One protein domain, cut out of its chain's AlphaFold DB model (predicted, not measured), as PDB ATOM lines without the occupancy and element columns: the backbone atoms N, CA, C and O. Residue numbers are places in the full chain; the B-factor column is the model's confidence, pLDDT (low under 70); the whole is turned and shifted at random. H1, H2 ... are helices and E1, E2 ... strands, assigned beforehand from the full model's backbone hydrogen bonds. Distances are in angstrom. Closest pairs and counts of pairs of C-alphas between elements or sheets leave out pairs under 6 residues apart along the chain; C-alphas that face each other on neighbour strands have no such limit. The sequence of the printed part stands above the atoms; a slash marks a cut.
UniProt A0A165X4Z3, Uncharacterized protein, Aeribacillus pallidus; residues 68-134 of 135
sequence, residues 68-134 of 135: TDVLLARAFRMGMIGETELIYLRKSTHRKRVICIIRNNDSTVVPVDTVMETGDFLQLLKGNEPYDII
ATOM      1  N   THR A  68     252.731 288.887  89.687       90.00
ATOM      2  CA  THR A  68     252.625 287.877  90.747       90.00
ATOM      3  C   THR A  68     253.383 286.601  90.389       90.00
ATOM      4  O   THR A  68     254.096 286.071  91.234       90.00
ATOM      5  N   ASP A  69     253.289 286.132  89.145       90.38
ATOM      6  CA  ASP A  69     253.930 284.885  88.728       90.38
ATOM      7  C   ASP A  69     255.461 285.031  88.668       90.38
ATOM      8  O   ASP A  69     256.174 284.129  89.107       90.38
ATOM      9  N   VAL A  70     255.984 286.198  88.260       91.12
ATOM     10  CA  VAL A  70     257.425 286.509  88.347       91.12
ATOM     11  C   VAL A  70     257.912 286.455  89.799       91.12
ATOM     12  O   VAL A  70     258.967 285.885  90.083       91.12
ATOM     13  N   LEU A  71     257.156 287.043  90.730       91.81
ATOM     14  CA  LEU A  71     257.520 287.069  92.149       91.81
ATOM     15  C   LEU A  71     257.472 285.672  92.776       91.81
ATOM     16  O   LEU A  71     258.410 285.289  93.475       91.81
ATOM     17  N   LEU A  72     256.428 284.892  92.482       92.75
ATOM     18  CA  LEU A  72     256.287 283.518  92.970       92.75
ATOM     19  C   LEU A  72     257.401 282.614  92.441       92.75
ATOM     20  O   LEU A  72     257.997 281.867  93.213       92.75
ATOM     21  N   ALA A  73     257.733 282.723  91.154       91.75
ATOM     22  CA  ALA A  73     258.831 281.974  90.556       91.75
ATOM     23  C   ALA A  73     260.172 282.268  91.238       91.75
ATOM     24  O   ALA A  73     260.930 281.350  91.544       91.75
ATOM     25  N   ARG A  74     260.464 283.548  91.508       91.62
ATOM     26  CA  ARG A  74     261.688 283.951  92.214       91.62
ATOM     27  C   ARG A  74     261.718 283.417  93.640       91.62
ATOM     28  O   ARG A  74     262.717 282.818  94.022       91.62
ATOM     29  N   ALA A  75     260.634 283.588  94.395       93.25
ATOM     30  CA  ALA A  75     260.544 283.101  95.770       93.25
ATOM     31  C   ALA A  75     260.744 281.578  95.847       93.25
ATOM     32  O   ALA A  75     261.503 281.102  96.689       93.25
ATOM     33  N   PHE A  76     260.138 280.825  94.924       93.88
ATOM     34  CA  PHE A  76     260.295 279.374  94.841       93.88
ATOM     35  C   PHE A  76     261.740 278.966  94.527       93.88
ATOM     36  O   PHE A  76     262.327 278.163  95.246       93.88
ATOM     37  N   ARG A  77     262.363 279.576  93.506       90.56
ATOM     38  CA  ARG A  77     263.767 279.300  93.131       90.56
ATOM     39  C   ARG A  77     264.763 279.633  94.242       90.56
ATOM     40  O   ARG A  77     265.798 278.987  94.346       90.56
ATOM     41  N   MET A  78     264.466 280.647  95.051       93.44
ATOM     42  CA  MET A  78     265.291 281.042  96.194       93.44
ATOM     43  C   MET A  78     265.051 280.174  97.439       93.44
ATOM     44  O   MET A  78     265.672 280.426  98.468       93.44
ATOM     45  N   GLY A  79     264.146 279.190  97.377       93.31
ATOM     46  CA  GLY A  79     263.782 278.354  98.521       93.31
ATOM     47  C   GLY A  79     263.019 279.104  99.617       93.31
ATOM     48  O   GLY A  79     262.956 278.626 100.743       93.31
ATOM     49  N   MET A  80     262.457 280.280  99.313       96.19
ATOM     50  CA  MET A  80     261.665 281.066 100.269       96.19
ATOM     51  C   MET A  80     260.257 280.506 100.457       96.19
ATOM     52  O   MET A  80     259.655 280.735 101.502       96.19
ATOM     53  N   ILE A  81     259.728 279.825  99.436       95.75
ATOM     54  CA  ILE A  81     258.444 279.125  99.484       95.75
ATOM     55  C   ILE A  81     258.587 277.725  98.888       95.75
ATOM     56  O   ILE A  81     259.323 277.526  97.919       95.75
ATOM     57  N   GLY A  82     257.857 276.770  99.450       94.50
ATOM     58  CA  GLY A  82     257.725 275.411  98.941       94.50
ATOM     59  C   GLY A  82     256.578 275.250  97.940       94.50
ATOM     60  O   GLY A  82     255.857 276.187  97.592       94.50
ATOM     61  N   GLU A  83     256.378 274.017  97.484       93.62
ATOM     62  CA  GLU A  83     255.355 273.683  96.483       93.62
ATOM     63  C   GLU A  83     253.936 273.971  96.976       93.62
ATOM     64  O   GLU A  83     253.133 274.573  96.265       93.62
ATOM     65  N   THR A  84     253.632 273.573  98.212       92.69
ATOM     66  CA  THR A  84     252.311 273.753  98.826       92.69
ATOM     67  C   THR A  84     251.938 275.231  98.923       92.69
ATOM     68  O   THR A  84     250.821 275.618  98.580       92.69
ATOM     69  N   GLU A  85     252.890 276.069  99.331       93.31
ATOM     70  CA  GLU A  85     252.711 277.517  99.444       93.31
ATOM     71  C   GLU A  85     252.541 278.160  98.071       93.31
ATOM     72  O   GLU A  85     251.656 278.992  97.891       93.31
ATOM     73  N   LEU A  86     253.320 277.733  97.074       92.44
ATOM     74  CA  LEU A  86     253.164 278.216  95.707       92.44
ATOM     75  C   LEU A  86     251.779 277.893  95.141       92.44
ATOM     76  O   LEU A  86     251.133 278.770  94.560       92.44
ATOM     77  N   ILE A  87     251.304 276.658  95.330       90.81
ATOM     78  CA  ILE A  87     249.977 276.225  94.870       90.81
ATOM     79  C   ILE A  87     248.879 277.066  95.534       90.81
ATOM     80  O   ILE A  87     247.937 277.512  94.867       90.81
ATOM     81  N   TYR A  88     249.023 277.326  96.834       90.00
ATOM     82  CA  TYR A  88     248.102 278.159  97.599       90.00
ATOM     83  C   TYR A  88     248.099 279.617  97.109       90.00
ATOM     84  O   TYR A  88     247.045 280.159  96.770       90.00
ATOM     85  N   LEU A  89     249.277 280.240  97.003       89.81
ATOM     86  CA  LEU A  89     249.434 281.653  96.646       89.81
ATOM     87  C   LEU A  89     249.030 281.946  95.197       89.81
ATOM     88  O   LEU A  89     248.415 282.979  94.918       89.81
ATOM     89  N   ARG A  90     249.337 281.041  94.261       87.62
ATOM     90  CA  ARG A  90     248.976 281.225  92.849       87.62
ATOM     91  C   ARG A  90     247.478 281.028  92.589       87.62
ATOM     92  O   ARG A  90     246.984 281.584  91.602       87.62
ATOM     93  N   LYS A  91     246.774 280.359  93.515       77.62
ATOM     94  CA  LYS A  91     245.375 279.896  93.450       77.62
ATOM     95  C   LYS A  91     245.170 278.840  92.358       77.62
ATOM     96  O   LYS A  91     245.031 279.167  91.182       77.62
ATOM     97  N   SER A  92     245.090 277.575  92.779       60.41
ATOM     98  CA  SER A  92     245.088 276.367  91.931       60.41
ATOM     99  C   SER A  92     244.087 276.335  90.763       60.41
ATOM    100  O   SER A  92     244.310 275.584  89.819       60.41
ATOM    101  N   THR A  93     242.992 277.097  90.801       57.38
ATOM    102  CA  THR A  93     241.849 276.940  89.881       57.38
ATOM    103  C   THR A  93     241.821 277.919  88.706       57.38
ATOM    104  O   THR A  93     240.945 277.808  87.849       57.38
ATOM    105  N   HIS A  94     242.749 278.876  88.627       68.19
ATOM    106  CA  HIS A  94     242.728 279.881  87.564       68.19
ATOM    107  C   HIS A  94     243.886 279.708  86.587       68.19
ATOM    108  O   HIS A  94     245.054 279.861  86.941       68.19
ATOM    109  N   ARG A  95     243.527 279.458  85.327       80.69
ATOM    110  CA  ARG A  95     244.414 279.603  84.175       80.69
ATOM    111  C   ARG A  95     244.882 281.049  84.082       80.69
ATOM    112  O   ARG A  95     244.060 281.959  83.969       80.69
ATOM    113  N   LYS A  96     246.194 281.258  84.136       83.81
ATOM    114  CA  LYS A  96     246.813 282.582  84.031       83.81
ATOM    115  C   LYS A  96     247.696 282.633  82.801       83.81
ATOM    116  O   LYS A  96     248.383 281.665  82.486       83.81
ATOM    117  N   ARG A  97     247.652 283.765  82.103       85.06
ATOM    118  CA  ARG A  97     248.582 284.049  81.014       85.06
ATOM    119  C   ARG A  97     249.959 284.311  81.620       85.06
ATOM    120  O   ARG A  97     250.061 285.138  82.520       85.06
ATOM    121  N   VAL A  98     250.961 283.595  81.138       86.44
ATOM    122  CA  VAL A  98     252.359 283.661  81.563       86.44
ATOM    123  C   VAL A  98     253.200 283.919  80.328       86.44
ATOM    124  O   VAL A  98     252.995 283.296  79.284       86.44
ATOM    125  N   ILE A  99     254.165 284.820  80.456       86.50
ATOM    126  CA  ILE A  99     255.217 284.987  79.468       86.50
ATOM    127  C   ILE A  99     256.514 284.485  80.080       86.50
ATOM    128  O   ILE A  99     257.010 285.029  81.073       86.50
ATOM    129  N   CYS A 100     257.096 283.474  79.452       85.94
ATOM    130  CA  CYS A 100     258.418 282.987  79.792       85.94
ATOM    131  C   CYS A 100     259.359 283.108  78.599       85.94
ATOM    132  O   CYS A 100     258.961 283.135  77.441       85.94
ATOM    133  N   ILE A 101     260.637 283.220  78.905       83.44
ATOM    134  CA  ILE A 101     261.723 283.110  77.955       83.44
ATOM    135  C   ILE A 101     262.297 281.715  78.134       83.44
ATOM    136  O   ILE A 101     262.762 281.410  79.226       83.44
ATOM    137  N   ILE A 102     262.282 280.890  77.092       78.06
ATOM    138  CA  ILE A 102     262.968 279.595  77.097       78.06
ATOM    139  C   ILE A 102     264.304 279.785  76.380       78.06
ATOM    140  O   ILE A 102     264.335 280.308  75.260       78.06
ATOM    141  N   ARG A 103     265.407 279.421  77.041       72.94
ATOM    142  CA  ARG A 103     266.727 279.355  76.409       72.94
ATOM    143  C   ARG A 103     266.914 277.945  75.870       72.94
ATOM    144  O   ARG A 103     266.993 276.998  76.642       72.94
ATOM    145  N   ASN A 104     266.984 277.820  74.555       69.44
ATOM    146  CA  ASN A 104     267.282 276.550  73.911       69.44
ATOM    147  C   ASN A 104     268.792 276.263  73.960       69.44
ATOM    148  O   ASN A 104     269.617 277.166  74.133       69.44
ATOM    149  N   ASN A 105     269.162 275.000  73.743       68.69
ATOM    150  CA  ASN A 105     270.560 274.544  73.723       68.69
ATOM    151  C   ASN A 105     271.423 275.216  72.637       68.69
ATOM    152  O   ASN A 105     272.646 275.215  72.729       68.69
ATOM    153  N   ASP A 106     270.799 275.819  71.625       70.31
ATOM    154  CA  ASP A 106     271.447 276.595  70.564       70.31
ATOM    155  C   ASP A 106     271.635 278.084  70.928       70.31
ATOM    156  O   ASP A 106     271.965 278.901  70.070       70.31
ATOM    157  N   SER A 107     271.439 278.455  72.201       59.69
ATOM    158  CA  SER A 107     271.462 279.840  72.700       59.69
ATOM    159  C   SER A 107     270.378 280.749  72.109       59.69
ATOM    160  O   SER A 107     270.414 281.964  72.327       59.69
ATOM    161  N   THR A 108     269.390 280.193  71.400       62.12
ATOM    162  CA  THR A 108     268.216 280.959  70.983       62.12
ATOM    163  C   THR A 108     267.286 281.189  72.168       62.12
ATOM    164  O   THR A 108     267.137 280.365  73.072       62.12
ATOM    165  N   VAL A 109     266.689 282.376  72.182       70.19
ATOM    166  CA  VAL A 109     265.865 282.886  73.273       70.19
ATOM    167  C   VAL A 109     264.477 283.104  72.695       70.19
ATOM    168  O   VAL A 109     264.260 284.074  71.966       70.19
ATOM    169  N   VAL A 110     263.545 282.197  72.980       73.31
ATOM    170  CA  VAL A 110     262.186 282.277  72.431       73.31
ATOM    171  C   VAL A 110     261.225 282.724  73.531       73.31
ATOM    172  O   VAL A 110     261.077 282.019  74.534       73.31
ATOM    173  N   PRO A 111     260.567 283.892  73.388       77.88
ATOM    174  CA  PRO A 111     259.483 284.261  74.278       77.88
ATOM    175  C   PRO A 111     258.268 283.379  73.976       77.88
ATOM    176  O   PRO A 111     257.725 283.405  72.873       77.88
ATOM    177  N   VAL A 112     257.829 282.623  74.973       83.50
ATOM    178  CA  VAL A 112     256.611 281.823  74.938       83.50
ATOM    179  C   VAL A 112     255.537 282.561  75.722       83.50
ATOM    180  O   VAL A 112     255.700 282.873  76.899       83.50
ATOM    181  N   ASP A 113     254.440 282.864  75.037       87.12
ATOM    182  CA  ASP A 113     253.246 283.488  75.594       87.12
ATOM    183  C   ASP A 113     252.154 282.422  75.650       87.12
ATOM    184  O   ASP A 113     251.678 281.955  74.614       87.12
ATOM    185  N   THR A 114     251.829 281.967  76.855       86.88
ATOM    186  CA  THR A 114     250.969 280.803  77.058       86.88
ATOM    187  C   THR A 114     250.015 281.011  78.224       86.88
ATOM    188  O   THR A 114     250.209 281.871  79.079       86.88
ATOM    189  N   VAL A 115     248.948 280.222  78.263       86.44
ATOM    190  CA  VAL A 115     248.006 280.178  79.378       86.44
ATOM    191  C   VAL A 115     248.263 278.890  80.147       86.44
ATOM    192  O   VAL A 115     248.083 277.807  79.601       86.44
ATOM    193  N   MET A 116     248.677 279.012  81.408       88.38
ATOM    194  CA  MET A 116     249.125 277.881  82.223       88.38
ATOM    195  C   MET A 116     248.263 277.706  83.466       88.38
ATOM    196  O   MET A 116     247.899 278.684  84.133       88.38
ATOM    197  N   GLU A 117     247.995 276.453  83.820       90.12
ATOM    198  CA  GLU A 117     247.454 276.100  85.129       90.12
ATOM    199  C   GLU A 117     248.558 276.100  86.197       90.12
ATOM    200  O   GLU A 117     249.744 276.303  85.920       90.12
ATOM    201  N   THR A 118     248.172 275.942  87.466       89.75
ATOM    202  CA  THR A 118     249.136 275.933  88.582       89.75
ATOM    203  C   THR A 118     250.040 274.706  88.560       89.75
ATOM    204  O   THR A 118     251.225 274.841  88.857       89.75
ATOM    205  N   GLY A 119     249.521 273.553  88.130       89.00
ATOM    206  CA  GLY A 119     250.318 272.340  87.937       89.00
ATOM    207  C   GLY A 119     251.405 272.526  86.878       89.00
ATOM    208  O   GLY A 119     252.578 272.324  87.181       89.00
ATOM    209  N   ASP A 120     251.037 272.995  85.683       89.25
ATOM    210  CA  ASP A 120     251.985 273.216  84.578       89.25
ATOM    211  C   ASP A 120     253.058 274.240  84.944       89.25
ATOM    212  O   ASP A 120     254.231 274.076  84.623       89.25
ATOM    213  N   PHE A 121     252.669 275.300  85.652       90.38
ATOM    214  CA  PHE A 121     253.613 276.303  86.128       90.38
ATOM    215  C   PHE A 121     254.594 275.722  87.144       90.38
ATOM    216  O   PHE A 121     255.783 275.997  87.058       90.38
ATOM    217  N   LEU A 122     254.132 274.886  88.078       91.12
ATOM    218  CA  LEU A 122     255.023 274.208  89.017       91.12
ATOM    219  C   LEU A 122     255.958 273.222  88.299       91.12
ATOM    220  O   LEU A 122     257.133 273.140  88.647       91.12
ATOM    221  N   GLN A 123     255.467 272.498  87.290       89.88
ATOM    222  CA  GLN A 123     256.304 271.616  86.472       89.88
ATOM    223  C   GLN A 123     257.363 272.398  85.701       89.88
ATOM    224  O   GLN A 123     258.527 272.008  85.724       89.88
ATOM    225  N   LEU A 124     256.986 273.532  85.100       88.81
ATOM    226  CA  LEU A 124     257.938 274.464  84.507       88.81
ATOM    227  C   LEU A 124     258.972 274.879  85.557       88.81
ATOM    228  O   LEU A 124     260.164 274.813  85.284       88.81
ATOM    229  N   LEU A 125     258.536 275.220  86.775       89.50
ATOM    230  CA  LEU A 125     259.443 275.653  87.832       89.50
ATOM    231  C   LEU A 125     260.489 274.615  88.243       89.50
ATOM    232  O   LEU A 125     261.621 274.986  88.558       89.50
ATOM    233  N   LYS A 126     260.102 273.341  88.221       89.25
ATOM    234  CA  LYS A 126     260.947 272.185  88.540       89.25
ATOM    235  C   LYS A 126     261.758 271.663  87.355       89.25
ATOM    236  O   LYS A 126     262.632 270.825  87.558       89.25
ATOM    237  N   GLY A 127     261.424 272.081  86.136       82.62
ATOM    238  CA  GLY A 127     262.086 271.623  84.924       82.62
ATOM    239  C   GLY A 127     263.568 271.993  84.915       82.62
ATOM    240  O   GLY A 127     263.964 273.033  85.437       82.62
ATOM    241  N   ASN A 128     264.378 271.145  84.282       70.19
ATOM    242  CA  ASN A 128     265.819 271.379  84.128       70.19
ATOM    243  C   ASN A 128     266.147 272.378  83.009       70.19
ATOM    244  O   ASN A 128     267.294 272.799  82.879       70.19
ATOM    245  N   GLU A 129     265.156 272.748  82.196       71.94
ATOM    246  CA  GLU A 129     265.343 273.698  81.108       71.94
ATOM    247  C   GLU A 129     265.570 275.116  81.660       71.94
ATOM    248  O   GLU A 129     264.845 275.561  82.555       71.94
ATOM    249  N   PRO A 130     266.547 275.872  81.139       70.44
ATOM    250  CA  PRO A 130     266.770 277.248  81.552       70.44
ATOM    251  C   PRO A 130     265.668 278.162  80.991       70.44
ATOM    252  O   PRO A 130     265.740 278.632  79.855       70.44
ATOM    253  N   TYR A 131     264.661 278.474  81.809       78.19
ATOM    254  CA  TYR A 131     263.628 279.466  81.487       78.19
ATOM    255  C   TYR A 131     263.681 280.683  82.426       78.19
ATOM    256  O   TYR A 131     264.136 280.592  83.566       78.19
ATOM    257  N   ASP A 132     263.161 281.828  81.983       82.94
ATOM    258  CA  ASP A 132     262.945 283.024  82.805       82.94
ATOM    259  C   ASP A 132     261.506 283.517  82.659       82.94
ATOM    260  O   ASP A 132     261.064 283.861  81.566       82.94
ATOM    261  N   ILE A 133     260.762 283.562  83.766       87.50
ATOM    262  CA  ILE A 133     259.406 284.129  83.782       87.50
ATOM    263  C   ILE A 133     259.524 285.652  83.810       87.50
ATOM    264  O   ILE A 133     260.210 286.211  84.671       87.50
ATOM    265  N   ILE A 134     258.864 286.313  82.859       87.00
ATOM    266  CA  ILE A 134     258.946 287.764  82.649       87.00
ATOM    267  C   ILE A 134     257.597 288.485  82.764       87.00
ATOM    268  O   ILE A 134     257.591 289.717  82.838       87.00
TER     269      ILE A 134
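This is residues 68 to 134 of the 135 residues of an uncharacterized protein of Aeribacillus pallidus (UniProt A0A165X4Z3). A long, twisted hairpin of strands, E1 and E2, has a short third strand, E3, beside E1, and a cluster of three helices packs at the sheet's side, with H1 and H2 as a helical hairpin and H3 crossing both. The far end of the domain from H2 is the turn of the strand hairpin, residues 104 to 108. The printed part has 67 residues with three named helices and three named strands, in the order H1, H2, E1, E2, H3, E3, and its class is mixed, helices and strands. The sheet runs E2, E1, E3, all antiparallel; the whole is compact, with a radius of gyration of the C-alphas of 11.8 A and spans of 35 by 24 by 16 A.

In the sheet, E1 is residues 96 to 103, 21.6 A from first to last C-alpha, beginning at C-alpha 96 at (246.813, 282.582, 84.031). E2 is residues 109 to 116, 19.6 A long, and bends by 52 degrees at residue 113. E3 is residues 131 to 133, ending at C-alpha 133 at (259.406, 284.129, 83.782). H1 is residues 68 to 77, 14.3 A long, beginning at C-alpha 68 at (252.625, 287.877, 90.747). H2 is residues 83 to 90, 10.5 A long, and H3 is residues 118 to 126, 12.4 A long.

E1, the inner strand, and E2 form an antiparallel hairpin at 156 degrees, with N 98 and O 114 at 2.8 A and N 112 and O 100 at 2.8 A, within hydrogen-bond range. E1 and E3 are antiparallel at 145 degrees, with N 101 and O 132 at 2.8 A. The sheet is only just strongly twisted, its C-alphas up to 4.3 A off the best plane. E2, H3 and E3 make a split strand-helix-strand unit, two strands running the same way with E1 between them, and its crossover is right-handed. H1 is on the sheet but at the sheet's level, at a height of 2.5 A; its closest C-alphas to E3 are those of Val 70 and Ile 133, 5.5 A. H3 is on the sheet at a height of 7.9 A, only just over none of the strands, with 2 of its C-alphas falling on E2. H3 and E3 are near each other. H2 is not on the sheet. H1 and H2 form a helical hairpin and touch at Leu 72 and Leu 86, C-alphas 6.7 A apart, at a shallow tilt of 13 degrees, opposite ways. H2 touches H3 at a steep tilt of 51 degrees, opposite ways, the closest C-alphas being those of Ile 87 and Thr 118, 6.4 A. H1 and H3 only just touch, with 3 pairs of C-alphas within 8 A, the closest those of Ala 73 and Leu 125, 6.9 A, at a steep tilt of 40 degrees, the same way. In H1, H2 and H3 every O i to N i+4 pair is within hydrogen-bond range.

The two C-alphas farthest apart are those of Tyr 88 and Asp 106, 35.8 A. The printed part has no cut, and its five links between elements are tight. The mean pLDDT of the printed part is 84.2; residues 92 to 94, 104 to 105 and 107 to 108 are under 70.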